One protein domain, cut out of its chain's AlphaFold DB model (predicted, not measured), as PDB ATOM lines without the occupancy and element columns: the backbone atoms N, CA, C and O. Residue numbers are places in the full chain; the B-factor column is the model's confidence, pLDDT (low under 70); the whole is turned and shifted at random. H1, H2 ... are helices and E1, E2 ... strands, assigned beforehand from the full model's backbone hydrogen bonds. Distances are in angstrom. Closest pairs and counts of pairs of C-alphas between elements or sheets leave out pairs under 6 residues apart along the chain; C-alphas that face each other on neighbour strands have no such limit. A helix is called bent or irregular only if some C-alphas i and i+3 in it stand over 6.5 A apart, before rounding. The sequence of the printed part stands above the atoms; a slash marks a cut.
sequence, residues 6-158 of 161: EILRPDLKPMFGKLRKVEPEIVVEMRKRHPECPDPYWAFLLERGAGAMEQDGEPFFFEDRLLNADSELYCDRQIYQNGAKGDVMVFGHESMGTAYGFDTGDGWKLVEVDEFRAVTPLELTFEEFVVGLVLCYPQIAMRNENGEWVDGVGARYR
ATOM      1  N   GLU A   6     133.174 218.263 213.942       85.38
ATOM      2  CA  GLU A   6     134.313 217.560 214.533       85.38
ATOM      3  C   GLU A   6     134.075 217.057 215.969       85.38
ATOM      4  O   GLU A   6     134.835 216.223 216.442       85.38
ATOM      5  N   ILE A   7     133.041 217.518 216.681       87.12
ATOM      6  CA  ILE A   7     132.661 216.948 217.986       87.12
ATOM      7  C   ILE A   7     132.180 215.503 217.824       87.12
ATOM      8  O   ILE A   7     132.440 214.678 218.695       87.12
ATOM      9  N   LEU A   8     131.522 215.187 216.704       85.56
ATOM     10  CA  LEU A   8     130.994 213.849 216.429       85.56
ATOM     11  C   LEU A   8     132.125 212.832 216.228       85.56
ATOM     12  O   LEU A   8     132.026 211.689 216.672       85.56
ATOM     13  N   ARG A   9     133.208 213.272 215.578       84.31
ATOM     14  CA  ARG A   9     134.417 212.494 215.291       84.31
ATOM     15  C   ARG A   9     135.656 213.401 215.363       84.31
ATOM     16  O   ARG A   9     136.073 213.959 214.341       84.31
ATOM     17  N   PRO A  10     136.257 213.583 216.555       85.19
ATOM     18  CA  PRO A  10     137.401 214.482 216.740       85.19
ATOM     19  C   PRO A  10     138.628 214.113 215.904       85.19
ATOM     20  O   PRO A  10     139.417 214.987 215.542       85.19
ATOM     21  N   ASP A  11     138.771 212.831 215.572       82.31
ATOM     22  CA  ASP A  11     139.808 212.295 214.696       82.31
ATOM     23  C   ASP A  11     139.695 212.804 213.249       82.31
ATOM     24  O   ASP A  11     140.716 212.945 212.580       82.31
ATOM     25  N   LEU A  12     138.494 213.188 212.796       79.88
ATOM     26  CA  LEU A  12     138.249 213.722 211.448       79.88
ATOM     27  C   LEU A  12     138.403 215.242 211.353       79.88
ATOM     28  O   LEU A  12     138.280 215.823 210.273       79.88
ATOM     29  N   LYS A  13     138.726 215.925 212.459       82.94
ATOM     30  CA  LYS A  13     138.968 217.376 212.467       82.94
ATOM     31  C   LYS A  13     139.951 217.848 211.376       82.94
ATOM     32  O   LYS A  13     139.668 218.881 210.764       82.94
ATOM     33  N   PRO A  14     141.073 217.150 211.093       81.38
ATOM     34  CA  PRO A  14     141.993 217.562 210.033       81.38
ATOM     35  C   PRO A  14     141.360 217.567 208.636       81.38
ATOM     36  O   PRO A  14     141.762 218.373 207.800       81.38
ATOM     37  N   MET A  15     140.357 216.719 208.386       80.44
ATOM     38  CA  MET A  15     139.699 216.621 207.082       80.44
ATOM     39  C   MET A  15     138.871 217.863 206.774       80.44
ATOM     40  O   MET A  15     139.029 218.460 205.714       80.44
ATOM     41  N   PHE A  16     138.060 218.316 207.735       80.75
ATOM     42  CA  PHE A  16     137.285 219.552 207.583       80.75
ATOM     43  C   PHE A  16     138.174 220.790 207.439       80.75
ATOM     44  O   PHE A  16     137.736 221.792 206.885       80.75
ATOM     45  N   GLY A  17     139.424 220.733 207.913       80.06
ATOM     46  CA  GLY A  17     140.391 221.820 207.765       80.06
ATOM     47  C   GLY A  17     140.865 222.061 206.328       80.06
ATOM     48  O   GLY A  17     141.425 223.121 206.059       80.06
ATOM     49  N   LYS A  18     140.655 221.108 205.407       85.62
ATOM     50  CA  LYS A  18     140.996 221.256 203.982       85.62
ATOM     51  C   LYS A  18     139.894 221.947 203.171       85.62
ATOM     52  O   LYS A  18     140.182 222.444 202.080       85.62
ATOM     53  N   LEU A  19     138.667 221.996 203.696       91.75
ATOM     54  CA  LEU A  19     137.550 222.673 203.045       91.75
ATOM     55  C   LEU A  19     137.759 224.189 203.048       91.75
ATOM     56  O   LEU A  19     138.275 224.773 204.006       91.75
ATOM     57  N   ARG A  20     137.351 224.834 201.958       94.19
ATOM     58  CA  ARG A  20     137.428 226.283 201.782       94.19
ATOM     59  C   ARG A  20     136.028 226.841 201.671       94.19
ATOM     60  O   ARG A  20     135.299 226.494 200.744       94.19
ATOM     61  N   LYS A  21     135.677 227.712 202.616       95.12
ATOM     62  CA  LYS A  21     134.411 228.448 202.607       95.12
ATOM     63  C   LYS A  21     134.212 229.137 201.264       95.12
ATOM     64  O   LYS A  21     135.152 229.719 200.725       95.12
ATOM     65  N   VAL A  22     132.990 229.063 200.759       96.31
ATOM     66  CA  VAL A  22     132.597 229.766 199.540       96.31
ATOM     67  C   VAL A  22     132.208 231.193 199.910       96.31
ATOM     68  O   VAL A  22     131.546 231.419 200.926       96.31
ATOM     69  N   GLU A  23     132.626 232.157 199.092       96.38
ATOM     70  CA  GLU A  23     132.345 233.571 199.342       96.38
ATOM     71  C   GLU A  23     130.828 233.850 199.332       96.38
ATOM     72  O   GLU A  23     130.114 233.330 198.460       96.38
ATOM     73  N   PRO A  24     130.307 234.677 200.259       97.25
ATOM     74  CA  PRO A  24     128.871 234.928 200.381       97.25
ATOM     75  C   PRO A  24     128.204 235.410 199.094       97.25
ATOM     76  O   PRO A  24     127.082 235.005 198.790       97.25
ATOM     77  N   GLU A  25     128.883 236.244 198.309       96.62
ATOM     78  CA  GLU A  25     128.366 236.782 197.051       96.62
ATOM     79  C   GLU A  25     128.141 235.673 196.018       96.62
ATOM     80  O   GLU A  25     127.144 235.691 195.297       96.62
ATOM     81  N   ILE A  26     129.026 234.671 195.986       95.69
ATOM     82  CA  ILE A  26     128.898 233.514 195.094       95.69
ATOM     83  C   ILE A  26     127.688 232.677 195.517       95.69
ATOM     84  O   ILE A  26     126.859 232.329 194.675       95.69
ATOM     85  N   VAL A  27     127.527 232.418 196.819       97.12
ATOM     86  CA  VAL A  27     126.370 231.677 197.350       97.12
ATOM     87  C   VAL A  27     125.053 232.399 197.047       97.12
ATOM     88  O   VAL A  27     124.086 231.763 196.627       97.12
ATOM     89  N   VAL A  28     125.010 233.727 197.192       97.50
ATOM     90  CA  VAL A  28     123.829 234.535 196.845       97.50
ATOM     91  C   VAL A  28     123.464 234.383 195.369       97.50
ATOM     92  O   VAL A  28     122.288 234.200 195.046       97.50
ATOM     93  N   GLU A  29     124.441 234.441 194.465       96.50
ATOM     94  CA  GLU A  29     124.193 234.279 193.031       96.50
ATOM     95  C   GLU A  29     123.731 232.860 192.674       96.50
ATOM     96  O   GLU A  29     122.806 232.701 191.875       96.50
ATOM     97  N   MET A  30     124.304 231.824 193.292       96.12
ATOM     98  CA  MET A  30     123.862 230.440 193.086       96.12
ATOM     99  C   MET A  30     122.436 230.213 193.585       96.12
ATOM    100  O   MET A  30     121.617 229.643 192.864       96.12
ATOM    101  N   ARG A  31     122.094 230.742 194.764       96.88
ATOM    102  CA  ARG A  31     120.741 230.639 195.323       96.88
ATOM    103  C   ARG A  31     119.692 231.318 194.442       96.88
ATOM    104  O   ARG A  31     118.573 230.829 194.344       96.88
ATOM    105  N   LYS A  32     120.037 232.408 193.748       97.19
ATOM    106  CA  LYS A  32     119.135 233.035 192.761       97.19
ATOM    107  C   LYS A  32     118.864 232.136 191.553       97.19
ATOM    108  O   LYS A  32     117.760 232.170 191.022       97.19
ATOM    109  N   ARG A  33     119.861 231.362 191.108       96.19
ATOM    110  CA  ARG A  33     119.714 230.406 189.991       96.19
ATOM    111  C   ARG A  33     118.942 229.156 190.404       96.19
ATOM    112  O   ARG A  33     118.247 228.575 189.579       96.19
ATOM    113  N   HIS A  34     119.050 228.777 191.674       96.62
ATOM    114  CA  HIS A  34     118.488 227.552 192.236       96.62
ATOM    115  C   HIS A  34     117.660 227.853 193.499       96.62
ATOM    116  O   HIS A  34     118.035 227.431 194.595       96.62
ATOM    117  N   PRO A  35     116.544 228.600 193.379       96.69
ATOM    118  CA  PRO A  35     115.795 229.104 194.535       96.69
ATOM    119  C   PRO A  35     115.120 228.009 195.369       96.69
ATOM    120  O   PRO A  35     114.792 228.243 196.527       96.69
ATOM    121  N   GLU A  36     114.909 226.832 194.784       97.62
ATOM    122  CA  GLU A  36     114.268 225.679 195.423       97.62
ATOM    123  C   GLU A  36     115.274 224.702 196.059       97.62
ATOM    124  O   GLU A  36     114.872 223.757 196.733       97.62
ATOM    125  N   CYS A  37     116.580 224.930 195.878       97.38
ATOM    126  CA  CYS A  37     117.612 224.103 196.495       97.38
ATOM    127  C   CYS A  37     117.572 224.224 198.027       97.38
ATOM    128  O   CYS A  37     117.455 225.351 198.528       97.38
ATOM    129  N   PRO A  38     117.718 223.115 198.780       97.31
ATOM    130  CA  PRO A  38     117.612 223.129 200.232       97.31
ATOM    131  C   PRO A  38     118.556 224.135 200.903       97.31
ATOM    132  O   PRO A  38     119.773 224.093 200.722       97.31
ATOM    133  N   ASP A  39     117.997 224.992 201.762       97.19
ATOM    134  CA  ASP A  39     118.745 225.992 202.537       97.19
ATOM    135  C   ASP A  39     119.970 225.447 203.298       97.19
ATOM    136  O   ASP A  39     120.998 226.138 203.331       97.19
ATOM    137  N   PRO A  40     119.937 224.221 203.858       97.31
ATOM    138  CA  PRO A  40     121.106 223.653 204.515       97.31
ATOM    139  C   PRO A  40     122.331 223.482 203.610       97.31
ATOM    140  O   PRO A  40     123.454 223.610 204.091       97.31
ATOM    141  N   TYR A  41     122.161 223.266 202.303       97.56
ATOM    142  CA  TYR A  41     123.298 223.200 201.378       97.56
ATOM    143  C   TYR A  41     124.042 224.540 201.311       97.56
ATOM    144  O   TYR A  41     125.266 224.601 201.459       97.56
ATOM    145  N   TRP A  42     123.301 225.643 201.194       96.88
ATOM    146  CA  TRP A  42     123.883 226.985 201.177       96.88
ATOM    147  C   TRP A  42     124.576 227.323 202.499       96.88
ATOM    148  O   TRP A  42     125.673 227.883 202.499       96.88
ATOM    149  N   ALA A  43     123.965 226.948 203.627       96.56
ATOM    150  CA  ALA A  43     124.577 227.119 204.940       96.56
ATOM    151  C   ALA A  43     125.894 226.332 205.058       96.56
ATOM    152  O   ALA A  43     126.874 226.856 205.588       96.56
ATOM    153  N   PHE A  44     125.963 225.115 204.512       96.12
ATOM    154  CA  PHE A  44     127.190 224.321 204.512       96.12
ATOM    155  C   PHE A  44     128.319 224.983 203.721       96.12
ATOM    156  O   PHE A  44     129.434 225.075 204.233       96.12
ATOM    157  N   LEU A  45     128.049 225.514 202.525       96.56
ATOM    158  CA  LEU A  45     129.072 226.209 201.735       96.56
ATOM    159  C   LEU A  45     129.645 227.447 202.453       96.56
ATOM    160  O   LEU A  45     130.843 227.722 202.358       96.56
ATOM    161  N   LEU A  46     128.813 228.170 203.207       95.88
ATOM    162  CA  LEU A  46     129.232 229.338 203.991       95.88
ATOM    163  C   LEU A  46     130.000 228.952 205.267       95.88
ATOM    164  O   LEU A  46     130.964 229.615 205.662       95.88
ATOM    165  N   GLU A  47     129.567 227.893 205.951       94.38
ATOM    166  CA  GLU A  47     130.118 227.493 207.250       94.38
ATOM    167  C   GLU A  47     131.356 226.597 207.130       94.38
ATOM    168  O   GLU A  47     132.279 226.717 207.941       94.38
ATOM    169  N   ARG A  48     131.380 225.706 206.133       92.56
ATOM    170  CA  ARG A  48     132.411 224.678 205.919       92.56
ATOM    171  C   ARG A  48     133.075 224.801 204.560       92.56
ATOM    172  O   ARG A  48     134.301 224.810 204.502       92.56
ATOM    173  N   GLY A  49     132.280 224.973 203.511       94.25
ATOM    174  CA  GLY A  49     132.780 225.170 202.160       94.25
ATOM    175  C   GLY A  49     133.013 223.891 201.372       94.25
ATOM    176  O   GLY A  49     132.410 222.860 201.649       94.25
ATOM    177  N   ALA A  50     133.883 223.998 200.376       95.44
ATOM    178  CA  ALA A  50     134.102 222.996 199.343       95.44
ATOM    179  C   ALA A  50     135.558 222.517 199.295       95.44
ATOM    180  O   ALA A  50     136.464 223.147 199.853       95.44
ATOM    181  N   GLY A  51     135.788 221.395 198.620       93.88
ATOM    182  CA  GLY A  51     137.085 220.750 198.471       93.88
ATOM    183  C   GLY A  51     137.094 219.300 198.945       93.88
ATOM    184  O   GLY A  51     136.063 218.709 199.262       93.88
ATOM    185  N   ALA A  52     138.295 218.726 198.987       90.62
ATOM    186  CA  ALA A  52     138.499 217.334 199.357       90.62
ATOM    187  C   ALA A  52     138.410 217.124 200.876       90.62
ATOM    188  O   ALA A  52     139.183 217.703 201.646       90.62
ATOM    189  N   MET A  53     137.528 216.221 201.283       87.62
ATOM    190  CA  MET A  53     137.573 215.514 202.553       87.62
ATOM    191  C   MET A  53     138.293 214.189 202.331       87.62
ATOM    192  O   MET A  53     137.803 213.345 201.597       87.62
ATOM    193  N   GLU A  54     139.463 214.012 202.939       79.31
ATOM    194  CA  GLU A  54     140.328 212.859 202.677       79.31
ATOM    195  C   GLU A  54     140.877 212.283 203.983       79.31
ATOM    196  O   GLU A  54     141.600 212.977 204.708       79.31
ATOM    197  N   GLN A  55     140.593 211.005 204.224       71.19
ATOM    198  CA  GLN A  55     141.320 210.138 205.151       71.19
ATOM    199  C   GLN A  55     141.758 208.900 204.373       71.19
ATOM    200  O   GLN A  55     140.978 208.356 203.600       71.19
ATOM    201  N   ASP A  56     143.003 208.469 204.558       67.94
ATOM    202  CA  ASP A  56     143.501 207.182 204.056       67.94
ATOM    203  C   ASP A  56     143.383 206.944 202.530       67.94
ATOM    204  O   ASP A  56     143.477 205.810 202.069       67.94
ATOM    205  N   GLY A  57     143.283 208.015 201.731       69.00
ATOM    206  CA  GLY A  57     143.437 207.982 200.270       69.00
ATOM    207  C   GLY A  57     142.152 207.875 199.443       69.00
ATOM    208  O   GLY A  57     142.249 207.906 198.217       69.00
ATOM    209  N   GLU A  58     140.969 207.818 200.065       71.88
ATOM    210  CA  GLU A  58     139.675 207.821 199.357       71.88
ATOM    211  C   GLU A  58     138.894 209.118 199.616       71.88
ATOM    212  O   GLU A  58     138.071 209.193 200.529       71.88
ATOM    213  N   PRO A  59     139.176 210.196 198.863       84.44
ATOM    214  CA  PRO A  59     138.552 211.486 199.110       84.44
ATOM    215  C   PRO A  59     137.087 211.542 198.656       84.44
ATOM    216  O   PRO A  59     136.763 211.184 197.523       84.44
ATOM    217  N   PHE A  60     136.238 212.108 199.514       91.06
ATOM    218  CA  PHE A  60     134.970 212.704 199.106       91.06
ATOM    219  C   PHE A  60     135.219 214.171 198.748       91.06
ATOM    220  O   PHE A  60     135.819 214.912 199.531       91.06
ATOM    221  N   PHE A  61     134.755 214.619 197.590       93.56
ATOM    222  CA  PHE A  61     134.894 216.001 197.150       93.56
ATOM    223  C   PHE A  61     133.561 216.718 197.271       93.56
ATOM    224  O   PHE A  61     132.573 216.284 196.692       93.56
ATOM    225  N   PHE A  62     133.545 217.834 197.995       95.56
ATOM    226  CA  PHE A  62     132.466 218.810 197.895       95.56
ATOM    227  C   PHE A  62     132.791 219.815 196.798       95.56
ATOM    228  O   PHE A  62     133.876 220.401 196.797       95.56
ATOM    229  N   GLU A  63     131.837 220.048 195.911       96.19
ATOM    230  CA  GLU A  63     131.914 221.064 194.873       96.19
ATOM    231  C   GLU A  63     131.597 222.451 195.438       96.19
ATOM    232  O   GLU A  63     130.767 222.616 196.338       96.19
ATOM    233  N   ASP A  64     132.253 223.474 194.891       94.56
ATOM    234  CA  ASP A  64     132.008 224.876 195.259       94.56
ATOM    235  C   ASP A  64     130.747 225.461 194.609       94.56
ATOM    236  O   ASP A  64     130.337 226.583 194.922       94.56
ATOM    237  N   ARG A  65     130.115 224.676 193.733       95.06
ATOM    238  CA  ARG A  65     128.869 224.969 193.037       95.06
ATOM    239  C   ARG A  65     128.118 223.682 192.727       95.06
ATOM    240  O   ARG A  65     128.676 222.596 192.770       95.06
ATOM    241  N   LEU A  66     126.859 223.824 192.334       97.50
ATOM    242  CA  LEU A  66     126.111 222.708 191.772       97.50
ATOM    243  C   LEU A  66     126.557 222.449 190.328       97.50
ATOM    244  O   LEU A  66     126.549 223.371 189.507       97.50
ATOM    245  N   LEU A  67     126.920 221.204 190.032       97.25
ATOM    246  CA  LEU A  67     127.233 220.728 188.687       97.25
ATOM    247  C   LEU A  67     126.029 219.984 188.115       97.25
ATOM    248  O   LEU A  67     125.452 219.132 188.786       97.25
ATOM    249  N   ASN A  68     125.649 220.257 186.872       97.50
ATOM    250  CA  ASN A  68     124.656 219.425 186.202       97.50
ATOM    251  C   ASN A  68     125.277 218.059 185.847       97.50
ATOM    252  O   ASN A  68     126.280 217.988 185.130       97.50
ATOM    253  N   ALA A  69     124.678 216.974 186.344       96.69
ATOM    254  CA  ALA A  69     125.189 215.621 186.143       96.69
ATOM    255  C   ALA A  69     125.309 215.247 184.654       96.69
ATOM    256  O   ALA A  69     126.323 214.680 184.253       96.69
ATOM    257  N   ASP A  70     124.315 215.610 183.836       95.31
ATOM    258  CA  ASP A  70     124.287 215.324 182.395       95.31
ATOM    259  C   ASP A  70     125.330 216.152 181.647       95.31
ATOM    260  O   ASP A  70     126.193 215.597 180.978       95.31
ATOM    261  N   SER A  71     125.309 217.479 181.781       95.62
ATOM    262  CA  SER A  71     126.110 218.345 180.908       95.62
ATOM    263  C   SER A  71     127.515 218.672 181.410       95.62
ATOM    264  O   SER A  71     128.338 219.112 180.611       95.62
ATOM    265  N   GLU A  72     127.788 218.539 182.711       96.19
ATOM    266  CA  GLU A  72     129.055 218.988 183.311       96.19
ATOM    267  C   GLU A  72     129.873 217.853 183.926       96.19
ATOM    268  O   GLU A  72     131.091 217.852 183.765       96.19
ATOM    269  N   LEU A  73     129.235 216.900 184.616       94.00
ATOM    270  CA  LEU A  73     129.965 215.837 185.312       94.00
ATOM    271  C   LEU A  73     130.192 214.609 184.428       94.00
ATOM    272  O   LEU A  73     131.326 214.182 184.230       94.00
ATOM    273  N   TYR A  74     129.114 214.037 183.894       92.75
ATOM    274  CA  TYR A  74     129.172 212.774 183.161       92.75
ATOM    275  C   TYR A  74     129.189 212.952 181.647       92.75
ATOM    276  O   TYR A  74     129.683 212.077 180.938       92.75
ATOM    277  N   CYS A  75     128.721 214.104 181.151       92.19
ATOM    278  CA  CYS A  75     128.561 214.370 179.719       92.19
ATOM    279  C   CYS A  75     127.670 213.316 179.027       92.19
ATOM    280  O   CYS A  75     127.889 212.985 177.858       92.19
ATOM    281  N   ASP A  76     126.691 212.769 179.754       90.06
ATOM    282  CA  ASP A  76     125.782 211.729 179.284       90.06
ATOM    283  C   ASP A  76     124.360 211.891 179.851       90.06
ATOM    284  O   ASP A  76     124.139 212.336 180.975       90.06
ATOM    285  N   ARG A  77     123.368 211.473 179.055       93.50
ATOM    286  CA  ARG A  77     121.936 211.568 179.396       93.50
ATOM    287  C   ARG A  77     121.386 210.290 180.033       93.50
ATOM    288  O   ARG A  77     120.167 210.112 180.075       93.50
ATOM    289  N   GLN A  78     122.241 209.359 180.455       94.25
ATOM    290  CA  GLN A  78     121.792 208.032 180.877       94.25
ATOM    291  C   GLN A  78     121.002 208.090 182.192       94.25
ATOM    292  O   GLN A  78     120.048 207.333 182.368       94.25
ATOM    293  N   ILE A  79     121.306 209.067 183.050       94.38
ATOM    294  CA  ILE A  79     120.618 209.313 184.327       94.38
ATOM    295  C   ILE A  79     119.086 209.421 184.191       94.38
ATOM    296  O   ILE A  79     118.353 208.901 185.030       94.38
ATOM    297  N   TYR A  80     118.577 210.012 183.100       95.81
ATOM    298  CA  TYR A  80     117.132 210.183 182.875       95.81
ATOM    299  C   TYR A  80     116.424 208.873 182.520       95.81
ATOM    300  O   TYR A  80     115.213 208.750 182.678       95.81
ATOM    301  N   GLN A  81     117.164 207.888 182.011       95.56
ATOM    302  CA  GLN A  81     116.646 206.541 181.761       95.56
ATOM    303  C   GLN A  81     116.715 205.675 183.024       95.56
ATOM    304  O   GLN A  81     116.027 204.660 183.118       95.56
ATOM    305  N   ASN A  82     117.514 206.110 183.999       95.56
ATOM    306  CA  ASN A  82     117.958 205.324 185.136       95.56
ATOM    307  C   ASN A  82     117.492 205.892 186.491       95.56
ATOM    308  O   ASN A  82     118.060 205.556 187.526       95.56
ATOM    309  N   GLY A  83     116.446 206.722 186.500       96.12
ATOM    310  CA  GLY A  83     115.734 207.100 187.726       96.12
ATOM    311  C   GLY A  83     115.555 208.599 187.949       96.12
ATOM    312  O   GLY A  83     114.628 208.967 188.671       96.12
ATOM    313  N   ALA A  84     116.361 209.458 187.312       97.31
ATOM    314  CA  ALA A  84     116.207 210.906 187.460       97.31
ATOM    315  C   ALA A  84     114.853 211.382 186.914       97.31
ATOM    316  O   ALA A  84     114.473 211.056 185.785       97.31
ATOM    317  N   LYS A  85     114.137 212.185 187.704       97.69
ATOM    318  CA  LYS A  85     112.862 212.808 187.319       97.69
ATOM    319  C   LYS A  85     113.051 214.192 186.695       97.69
ATOM    320  O   LYS A  85     112.166 214.652 185.973       97.69
ATOM    321  N   GLY A  86     114.183 214.841 186.952       96.94
ATOM    322  CA  GLY A  86     114.612 216.098 186.342       96.94
ATOM    323  C   GLY A  86     116.133 216.177 186.235       96.94
ATOM    324  O   GLY A  86     116.813 215.153 186.227       96.94
ATOM    325  N   ASP A  87     116.672 217.393 186.137       97.81
ATOM    326  CA  ASP A  87     118.120 217.601 186.204       97.81
ATOM    327  C   ASP A  87     118.637 217.178 187.585       97.81
ATOM    328  O   ASP A  87     118.048 217.548 188.608       97.81
ATOM    329  N   VAL A  88     119.755 216.453 187.618       98.38
ATOM    330  CA  VAL A  88     120.467 216.144 188.863       98.38
ATOM    331  C   VAL A  88     121.581 217.165 189.056       98.38
ATOM    332  O   VAL A  88     122.525 217.233 188.266       98.38
ATOM    333  N   MET A  89     121.459 217.961 190.114       98.44
ATOM    334  CA  MET A  89     122.417 218.996 190.494       98.44
ATOM    335  C   MET A  89     123.359 218.442 191.566       98.44
ATOM    336  O   MET A  89     122.993 218.347 192.737       98.44
ATOM    337  N   VAL A  90     124.556 218.038 191.154       98.31
ATOM    338  CA  VAL A  90     125.578 217.392 191.984       98.31
ATOM    339  C   VAL A  90     126.302 218.422 192.840       98.31
ATOM    340  O   VAL A  90     126.743 219.451 192.332       98.31
ATOM    341  N   PHE A  91     126.449 218.125 194.130       97.94
ATOM    342  CA  PHE A  91     127.234 218.930 195.072       97.94
ATOM    343  C   PHE A  91     128.508 218.229 195.545       97.94
ATOM    344  O   PHE A  91     129.324 218.856 196.221       97.94
ATOM    345  N   GLY A  92     128.667 216.936 195.280       96.19
ATOM    346  CA  GLY A  92     129.863 216.219 195.679       96.19
ATOM    347  C   GLY A  92     129.957 214.825 195.090       96.19
ATOM    348  O   GLY A  92     128.972 214.284 194.591       96.19
ATOM    349  N   HIS A  93     131.155 214.261 195.110       94.69
ATOM    350  CA  HIS A  93     131.432 212.979 194.481       94.69
ATOM    351  C   HIS A  93     132.613 212.260 195.133       94.69
ATOM    352  O   HIS A  93     133.468 212.862 195.785       94.69
ATOM    353  N   GLU A  94     132.671 210.954 194.915       91.44
ATOM    354  CA  GLU A  94     133.788 210.094 195.296       91.44
ATOM    355  C   GLU A  94     134.755 209.925 194.114       91.44
ATOM    356  O   GLU A  94     134.448 210.256 192.963       91.44
ATOM    357  N   SER A  95     135.955 209.410 194.381       81.75
ATOM    358  CA  SER A  95     136.970 209.157 193.347       81.75
ATOM    359  C   SER A  95     136.563 208.071 192.342       81.75
ATOM    360  O   SER A  95     137.031 208.093 191.204       81.75
ATOM    361  N   MET A  96     135.681 207.148 192.738       78.12
ATOM    362  CA  MET A  96     135.235 206.013 191.920       78.12
ATOM    363  C   MET A  96     134.061 206.342 190.980       78.12
ATOM    364  O   MET A  96     133.600 205.476 190.246       78.12
ATOM    365  N   GLY A  97     133.597 207.595 190.943       83.50
ATOM    366  CA  GLY A  97     132.585 208.052 189.981       83.50
ATOM    367  C   GLY A  97     131.149 208.095 190.506       83.50
ATOM    368  O   GLY A  97     130.283 208.628 189.800       83.50
ATOM    369  N   THR A  98     130.909 207.621 191.732       93.31
ATOM    370  CA  THR A  98     129.666 207.874 192.469       93.31
ATOM    371  C   THR A  98     129.557 209.358 192.812       93.31
ATOM    372  O   THR A  98     130.523 209.966 193.285       93.31
ATOM    373  N   ALA A  99     128.394 209.953 192.568       96.44
ATOM    374  CA  ALA A  99     128.119 211.352 192.869       96.44
ATOM    375  C   ALA A  99     126.827 211.522 193.663       96.44
ATOM    376  O   ALA A  99     125.925 210.694 193.610       96.44
ATOM    377  N   TYR A 100     126.731 212.639 194.374       97.56
ATOM    378  CA  TYR A 100     125.620 212.962 195.253       97.56
ATOM    379  C   TYR A 100     125.095 214.348 194.914       97.56
ATOM    380  O   TYR A 100     125.851 215.309 194.721       97.56
ATOM    381  N   GLY A 101     123.779 214.452 194.803       98.06
ATOM    382  CA  GLY A 101     123.140 215.650 194.287       98.06
ATOM    383  C   GLY A 101     121.682 215.763 194.673       98.06
ATOM    384  O   GLY A 101     121.167 215.000 195.487       98.06
ATOM    385  N   PHE A 102     121.019 216.732 194.059       98.56
ATOM    386  CA  PHE A 102     119.589 216.958 194.199       98.56
ATOM    387  C   PHE A 102     118.880 216.708 192.871       98.56
ATOM    388  O   PHE A 102     119.271 217.282 191.854       98.56
ATOM    389  N   ASP A 103     117.822 215.899 192.879       98.44
ATOM    390  CA  ASP A 103     116.943 215.736 191.720       98.44
ATOM    391  C   ASP A 103     115.904 216.865 191.690       98.44
ATOM    392  O   ASP A 103     114.956 216.906 192.482       98.44
ATOM    393  N   THR A 104     116.083 217.792 190.754       98.06
ATOM    394  CA  THR A 104     115.202 218.956 190.575       98.06
ATOM    395  C   THR A 104     113.783 218.569 190.154       98.06
ATOM    396  O   THR A 104     112.842 219.314 190.422       98.06
ATOM    397  N   GLY A 105     113.596 217.392 189.547       97.56
ATOM    398  CA  GLY A 105     112.285 216.879 189.150       97.56
ATOM    399  C   GLY A 105     111.555 216.100 190.244       97.56
ATOM    400  O   GLY A 105     110.383 215.773 190.058       97.56
ATOM    401  N   ASP A 106     112.200 215.820 191.385       96.75
ATOM    402  CA  ASP A 106     111.573 215.183 192.557       96.75
ATOM    403  C   ASP A 106     111.537 216.094 193.790       96.75
ATOM    404  O   ASP A 106     111.642 215.627 194.924       96.75
ATOM    405  N   GLY A 107     111.402 217.406 193.581       96.69
ATOM    406  CA  GLY A 107     111.336 218.372 194.678       96.69
ATOM    407  C   GLY A 107     112.668 218.534 195.410       96.69
ATOM    408  O   GLY A 107     112.674 218.684 196.628       96.69
ATOM    409  N   TRP A 108     113.782 218.485 194.670       97.75
ATOM    410  CA  TRP A 108     115.139 218.639 195.197       97.75
ATOM    411  C   TRP A 108     115.513 217.596 196.253       97.75
ATOM    412  O   TRP A 108     116.279 217.872 197.178       97.75
ATOM    413  N   LYS A 109     114.979 216.379 196.117       97.19
ATOM    414  CA  LYS A 109     115.393 215.260 196.960       97.19
ATOM    415  C   LYS A 109     116.850 214.914 196.733       97.19
ATOM    416  O   LYS A 109     117.352 214.988 195.613       97.19
ATOM    417  N   LEU A 110     117.484 214.492 197.817       97.94
ATOM    418  CA  LEU A 110     118.834 213.975 197.795       97.94
ATOM    419  C   LEU A 110     118.879 212.658 197.013       97.94
ATOM    420  O   LEU A 110     118.042 211.777 197.220       97.94
ATOM    421  N   VAL A 111     119.860 212.528 196.128       97.62
ATOM    422  CA  VAL A 111     120.081 211.329 195.322       97.62
ATOM    423  C   VAL A 111     121.556 210.951 195.299       97.62
ATOM    424  O   VAL A 111     122.434 211.815 195.344       97.62
ATOM    425  N   GLU A 112     121.801 209.654 195.182       96.56
ATOM    426  CA  GLU A 112     123.066 209.069 194.751       96.56
ATOM    427  C   GLU A 112     122.974 208.743 193.256       96.56
ATOM    428  O   GLU A 112     121.935 208.282 192.776       96.56
ATOM    429  N   VAL A 113     124.059 208.978 192.526       96.88
ATOM    430  CA  VAL A 113     124.256 208.511 191.157       96.88
ATOM    431  C   VAL A 113     125.469 207.597 191.134       96.88
ATOM    432  O   VAL A 113     126.584 208.060 191.367       96.88
ATOM    433  N   ASP A 114     125.255 206.315 190.858       94.06
ATOM    434  CA  ASP A 114     126.334 205.325 190.850       94.06
ATOM    435  C   ASP A 114     127.192 205.377 189.565       94.06
ATOM    436  O   ASP A 114     126.952 206.140 188.618       94.06
ATOM    437  N   GLU A 115     128.217 204.525 189.516       91.31
ATOM    438  CA  GLU A 115     129.118 204.385 188.364       91.31
ATOM    439  C   GLU A 115     128.411 203.945 187.065       91.31
ATOM    440  O   GLU A 115     128.917 204.198 185.969       91.31
ATOM    441  N   PHE A 116     127.216 203.350 187.167       93.00
ATOM    442  CA  PHE A 116     126.363 202.931 186.050       93.00
ATOM    443  C   PHE A 116     125.240 203.928 185.739       93.00
ATOM    444  O   PHE A 116     124.358 203.637 184.920       93.00
ATOM    445  N   ARG A 117     125.275 205.115 186.358       94.62
ATOM    446  CA  ARG A 117     124.278 206.185 186.215       94.62
ATOM    447  C   ARG A 117     122.906 205.829 186.771       94.62
ATOM    448  O   ARG A 117     121.926 206.457 186.371       94.62
ATOM    449  N   ALA A 118     122.803 204.834 187.647       96.44
ATOM    450  CA  ALA A 118     121.583 204.580 188.401       96.44
ATOM    451  C   ALA A 118     121.366 205.704 189.408       96.44
ATOM    452  O   ALA A 118     122.267 206.028 190.178       96.44
ATOM    453  N   VAL A 119     120.177 206.307 189.385       97.19
ATOM    454  CA  VAL A 119     119.812 207.402 190.283       97.19
ATOM    455  C   VAL A 119     118.931 206.849 191.390       97.19
ATOM    456  O   VAL A 119     117.787 206.457 191.152       97.19
ATOM    457  N   THR A 120     119.470 206.830 192.606       96.38
ATOM    458  CA  THR A 120     118.801 206.281 193.785       96.38
ATOM    459  C   THR A 120     118.467 207.406 194.762       96.38
ATOM    460  O   THR A 120     119.379 208.075 195.250       96.38
ATOM    461  N   PRO A 121     117.181 207.638 195.083       95.50
ATOM    462  CA  PRO A 121     116.802 208.560 196.146       95.50
ATOM    463  C   PRO A 121     117.361 208.117 197.494       95.50
ATOM    464  O   PRO A 121     117.243 206.949 197.869       95.50
ATOM    465  N   LEU A 122     117.924 209.067 198.232       94.38
ATOM    466  CA  LEU A 122     118.336 208.867 199.612       94.38
ATOM    467  C   LEU A 122     117.228 209.376 200.535       94.38
ATOM    468  O   LEU A 122     116.749 210.501 200.397       94.38
ATOM    469  N   GLU A 123     116.842 208.558 201.512       91.38
ATOM    470  CA  GLU A 123     115.863 208.921 202.547       91.38
ATOM    471  C   GLU A 123     116.544 209.742 203.657       91.38
ATOM    472  O   GLU A 123     116.511 209.392 204.837       91.38
ATOM    473  N   LEU A 124     117.230 210.809 203.246       94.00
ATOM    474  CA  LEU A 124     118.005 211.719 204.082       94.00
ATOM    475  C   LEU A 124     117.796 213.157 203.606       94.00
ATOM    476  O   LEU A 124     117.755 213.452 202.410       94.00
ATOM    477  N   THR A 125     117.739 214.084 204.551       94.94
ATOM    478  CA  THR A 125     117.974 215.503 204.274       94.94
ATOM    479  C   THR A 125     119.460 215.758 204.009       94.94
ATOM    480  O   THR A 125     120.323 214.961 204.376       94.94
ATOM    481  N   PHE A 126     119.797 216.909 203.419       96.00
ATOM    482  CA  PHE A 126     121.203 217.292 203.247       96.00
ATOM    483  C   PHE A 126     121.944 217.436 204.591       96.00
ATOM    484  O   PHE A 126     123.106 217.052 204.701       96.00
ATOM    485  N   GLU A 127     121.278 217.949 205.633       94.25
ATOM    486  CA  GLU A 127     121.871 218.015 206.977       94.25
ATOM    487  C   GLU A 127     122.233 216.626 207.485       94.25
ATOM    488  O   GLU A 127     123.345 216.401 207.969       94.25
ATOM    489  N   GLU A 128     121.301 215.687 207.334       93.75
ATOM    490  CA  GLU A 128     121.527 214.317 207.743       93.75
ATOM    491  C   GLU A 128     122.631 213.661 206.920       93.75
ATOM    492  O   GLU A 128     123.492 213.011 207.496       93.75
ATOM    493  N   PHE A 129     122.677 213.890 205.609       94.56
ATOM    494  CA  PHE A 129     123.771 213.415 204.768       94.56
ATOM    495  C   PHE A 129     125.132 213.879 205.286       94.56
ATOM    496  O   PHE A 129     126.030 213.061 205.452       94.56
ATOM    497  N   VAL A 130     125.292 215.167 205.607       93.19
ATOM    498  CA  VAL A 130     126.565 215.695 206.122       93.19
ATOM    499  C   VAL A 130     126.921 215.075 207.476       93.19
ATOM    500  O   VAL A 130     128.075 214.713 207.696       93.19
ATOM    501  N   VAL A 131     125.956 214.926 208.389       91.62
ATOM    502  CA  VAL A 131     126.188 214.282 209.696       91.62
ATOM    503  C   VAL A 131     126.563 212.809 209.526       91.62
ATOM    504  O   VAL A 131     127.521 212.341 210.142       91.62
ATOM    505  N   GLY A 132     125.835 212.091 208.675       91.31
ATOM    506  CA  GLY A 132     126.085 210.699 208.341       91.31
ATOM    507  C   GLY A 132     127.443 210.507 207.676       91.31
ATOM    508  O   GLY A 132     128.177 209.608 208.074       91.31
ATOM    509  N   LEU A 133     127.828 211.405 206.766       90.19
ATOM    510  CA  LEU A 133     129.157 211.437 206.165       90.19
ATOM    511  C   LEU A 133     130.228 211.499 207.255       90.19
ATOM    512  O   LEU A 133     131.144 210.695 207.233       90.19
ATOM    513  N   VAL A 134     130.099 212.381 208.251       89.31
ATOM    514  CA  VAL A 134     131.080 212.470 209.351       89.31
ATOM    515  C   VAL A 134     131.160 211.168 210.149       89.31
ATOM    516  O   VAL A 134     132.245 210.733 210.525       89.31
ATOM    517  N   LEU A 135     130.018 210.559 210.460       88.75
ATOM    518  CA  LEU A 135     129.962 209.394 211.343       88.75
ATOM    519  C   LEU A 135     130.432 208.111 210.655       88.75
ATOM    520  O   LEU A 135     131.157 207.334 211.280       88.75
ATOM    521  N   CYS A 136     130.047 207.923 209.394       87.88
ATOM    522  CA  CYS A 136     130.295 206.710 208.618       87.88
ATOM    523  C   CYS A 136     131.612 206.746 207.830       87.88
ATOM    524  O   CYS A 136     132.056 205.687 207.385       87.88
ATOM    525  N   TYR A 137     132.256 207.916 207.685       85.81
ATOM    526  CA  TYR A 137     133.468 208.065 206.869       85.81
ATOM    527  C   TYR A 137     134.522 206.981 207.187       85.81
ATOM    528  O   TYR A 137     134.817 206.761 208.375       85.81
ATOM    529  N   PRO A 138     135.108 206.319 206.164       82.19
ATOM    530  CA  PRO A 138     135.061 206.654 204.727       82.19
ATOM    531  C   PRO A 138     133.804 206.214 203.965       82.19
ATOM    532  O   PRO A 138     133.674 206.543 202.796       82.19
ATOM    533  N   GLN A 139     132.874 205.501 204.598       85.94
ATOM    534  CA  GLN A 139     131.627 205.101 203.949       85.94
ATOM    535  C   GLN A 139     130.598 206.239 203.951       85.94
ATOM    536  O   GLN A 139     130.617 207.121 204.816       85.94
ATOM    537  N   ILE A 140     129.654 206.185 203.011       85.75
ATOM    538  CA  ILE A 140     128.548 207.140 202.909       85.75
ATOM    539  C   ILE A 140     127.308 206.580 203.605       85.75
ATOM    540  O   ILE A 140     126.943 205.412 203.452       85.75
ATOM    541  N   ALA A 141     126.668 207.416 204.422       88.56
ATOM    542  CA  ALA A 141     125.428 207.052 205.089       88.56
ATOM    543  C   ALA A 141     124.265 207.025 204.090       88.56
ATOM    544  O   ALA A 141     124.029 208.000 203.383       88.56
ATOM    545  N   MET A 142     123.495 205.938 204.107       87.62
ATOM    546  CA  MET A 142     122.336 205.747 203.230       87.62
ATOM    547  C   MET A 142     121.016 206.084 203.919       87.62
ATOM    548  O   MET A 142     120.045 206.452 203.261       87.62
ATOM    549  N   ARG A 143     120.951 205.918 205.246       88.50
ATOM    550  CA  ARG A 143     119.755 206.208 206.048       88.50
ATOM    551  C   ARG A 143     120.075 206.428 207.524       88.50
ATOM    552  O   ARG A 143     121.107 205.975 208.024       88.50
ATOM    553  N   ASN A 144     119.143 207.076 208.218       88.50
ATOM    554  CA  ASN A 144     119.142 207.254 209.665       88.50
ATOM    555  C   ASN A 144     117.863 206.639 210.256       88.50
ATOM    556  O   ASN A 144     116.750 207.045 209.929       88.50
ATOM    557  N   GLU A 145     118.026 205.655 211.138       85.88
ATOM    558  CA  GLU A 145     116.939 204.985 211.846       85.88
ATOM    559  C   GLU A 145     117.025 205.316 213.342       85.88
ATOM    560  O   GLU A 145     117.757 204.680 214.098       85.88
ATOM    561  N   ASN A 146     116.256 206.309 213.801       83.62
ATOM    562  CA  ASN A 146     116.185 206.704 215.217       83.62
ATOM    563  C   ASN A 146     117.554 207.058 215.845       83.62
ATOM    564  O   ASN A 146     117.824 206.710 216.997       83.62
ATOM    565  N   GLY A 147     118.421 207.749 215.099       83.69
ATOM    566  CA  GLY A 147     119.763 208.142 215.544       83.69
ATOM    567  C   GLY A 147     120.843 207.086 215.294       83.69
ATOM    568  O   GLY A 147     121.990 207.280 215.706       83.69
ATOM    569  N   GLU A 148     120.495 205.985 214.629       89.31
ATOM    570  CA  GLU A 148     121.433 204.981 214.143       89.31
ATOM    571  C   GLU A 148     121.643 205.144 212.637       89.31
ATOM    572  O   GLU A 148     120.716 205.020 211.838       89.31
ATOM    573  N   TRP A 149     122.878 205.442 212.259       91.19
ATOM    574  CA  TRP A 149     123.279 205.680 210.880       91.19
ATOM    575  C   TRP A 149     123.696 204.372 210.240       91.19
ATOM    576  O   TRP A 149     124.457 203.617 210.845       91.19
ATOM    577  N   VAL A 150     123.205 204.109 209.032       88.56
ATOM    578  CA  VAL A 150     123.516 202.888 208.286       88.56
ATOM    579  C   VAL A 150     124.185 203.256 206.971       88.56
ATOM    580  O   VAL A 150     123.640 204.064 206.217       88.56
ATOM    581  N   ASP A 151     125.354 202.680 206.706       88.12
ATOM    582  CA  ASP A 151     126.087 202.885 205.453       88.12
ATOM    583  C   ASP A 151     125.649 201.923 204.329       88.12
ATOM    584  O   ASP A 151     124.759 201.083 204.511       88.12
ATOM    585  N   GLY A 152     126.273 202.048 203.153       79.75
ATOM    586  CA  GLY A 152     125.990 201.214 201.979       79.75
ATOM    587  C   GLY A 152     126.272 199.716 202.164       79.75
ATOM    588  O   GLY A 152     125.649 198.892 201.496       79.75
ATOM    589  N   VAL A 153     127.144 199.337 203.107       83.94
ATOM    590  CA  VAL A 153     127.448 197.927 203.426       83.94
ATOM    591  C   VAL A 153     126.638 197.393 204.614       83.94
ATOM    592  O   VAL A 153     126.740 196.215 204.964       83.94
ATOM    593  N   GLY A 154     125.790 198.230 205.216       84.56
ATOM    594  CA  GLY A 154     124.907 197.876 206.323       84.56
ATOM    595  C   GLY A 154     125.543 197.982 207.712       84.56
ATOM    596  O   GLY A 154     124.933 197.517 208.684       84.56
ATOM    597  N   ALA A 155     126.734 198.573 207.837       86.31
ATOM    598  CA  ALA A 155     127.340 198.861 209.131       86.31
ATOM    599  C   ALA A 155     126.580 199.991 209.841       86.31
ATOM    600  O   ALA A 155     125.980 200.858 209.206       86.31
ATOM    601  N   ARG A 156     126.563 199.946 211.179       89.62
ATOM    602  CA  ARG A 156     125.757 200.835 212.027       89.62
ATOM    603  C   ARG A 156     126.639 201.740 212.877       89.62
ATOM    604  O   ARG A 156     127.547 201.252 213.549       89.62
ATOM    605  N   TYR A 157     126.307 203.027 212.914       87.38
ATOM    606  CA  TYR A 157     127.055 204.063 213.623       87.38
ATOM    607  C   TYR A 157     126.124 204.884 214.515       87.38
ATOM    608  O   TYR A 157     124.962 205.126 214.185       87.38
ATOM    609  N   ARG A 158     126.637 205.341 215.658       84.31
ATOM    610  CA  ARG A 158     125.924 206.246 216.567       84.31
ATOM    611  C   ARG A 158     126.827 207.423 216.927       84.31
ATOM    612  O   ARG A 158     128.027 207.208 217.100       84.31
TER     613      ARG A 158
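This is residues 6 to 158 of the 161 residues of an uncharacterized protein of Verrucomicrobiaceae bacterium (UniProt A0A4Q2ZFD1). A strongly twisted sheet of six strands, E1 to E6, runs through this domain, and beside it sits a smaller part, helix H6 with the strand hairpin E7 and E8 packed on it. The helical hairpin H2 and H3 lies where E2 bends, H4 packs on E3, and H1 by edge strand E1 and H5 by edge strand E6 mark far ends. The printed part has 153 residues with six named helices and eight named strands, in the order H1 H2 H3 E1 E2 H4 H5 E3 E4 E5 E6 H6 E7 E8; the class is mixed, helices and strands. The large sheet has the order E1 E2 E3 E4 E5 E6, antiparallel throughout, and E7 and E8 are antiparallel too. The whole is compact, with a radius of gyration of the C-alphas of 14.8 A and spans of 39 by 37 by 30 A.

Start at H1, residues 10 to 16, and look across to E1, residues 51 to 53: their closest C-alphas, Met 15 and Met 53, are 5.1 A apart. Next, H2, residues 24 to 33, and H3, residues 39 to 47, form a helical hairpin; they touch at a shallow tilt of 22 degrees, opposite ways, closest at the C-alphas of Val 27 and Trp 42, 6.5 A. E2, residues 60 to 68, bends by 95 degrees at residue 65, and there its C-alpha of Arg 65 is 7.4 A from that of Met 30, the closest pair of H2 and E2. E1 and E2 form a hairpin, with N 51 and O 62 at 2.8 A. H4, residues 69 to 74, is on the sheet; its C-alpha of Ala 69 is 5.5 A from that of Val 88 in E3, residues 88 to 94, their closest pair. H5, residues 78 to 81, and H4 only just touch, with 3 pairs of C-alphas within 8 A, and only at the corner by their link, closest at Asp 70 and Ile 79, 7.3 A. Between E2 and E3, N 67 and O 90 are 2.9 A apart. E3, E4, residues 99 to 103, E5, residues 109 to 113, and E6, residues 119 to 121, make a meander of hairpins, each strand the antiparallel neighbour of the one before: look for N 89 and O 102 at 2.9 A, N 101 and O 111 at 3.0 A, and N 112 and O 120 at 2.9 A. H6, residues 126 to 136, is on this sheet at a height of 6.4 A, over none of its strands, and touches H3 only at their ends, closest at the C-alphas of Pro 40 and Glu 127, 6.2 A. The C-alphas of Gly 132 and Ala 141, 4.9 A apart, are the closest of H6 and E7, residues 141 to 145. E7 and E8, residues 148 to 151, form a hairpin, with N 142 and O 150 at 2.8 A. Every O i to N i+4 pair is within hydrogen-bond range in H2, H3 and H6; H1 has 0 of 3 but 3 of 4 O i to N i+3 pairs, H4 has 0 of 2 and 0 of 3, and H5 is too short for an O i to N i+4 pair.

Find C-alpha 10 at (137.401, 214.482, 216.740), where H1 begins; it is irregular, with C-alphas 11 and 14 7.4 A apart, and H4 only just so, with C-alphas 71 and 74 6.7 A apart. H2 is 14.6 A long, H3 12.4 A, E2 17.8 A, E3 16.0 A and H6 14.9 A. E8 ends at C-alpha 151, (126.087, 202.885, 205.453).

The two C-alphas farthest apart, Pro 10 and Gln 81, are 41.4 A apart. The printed part has no cut, and no link is long. Mean pLDDT of the printed part is 91.9; residues 56 to 57 are under 70.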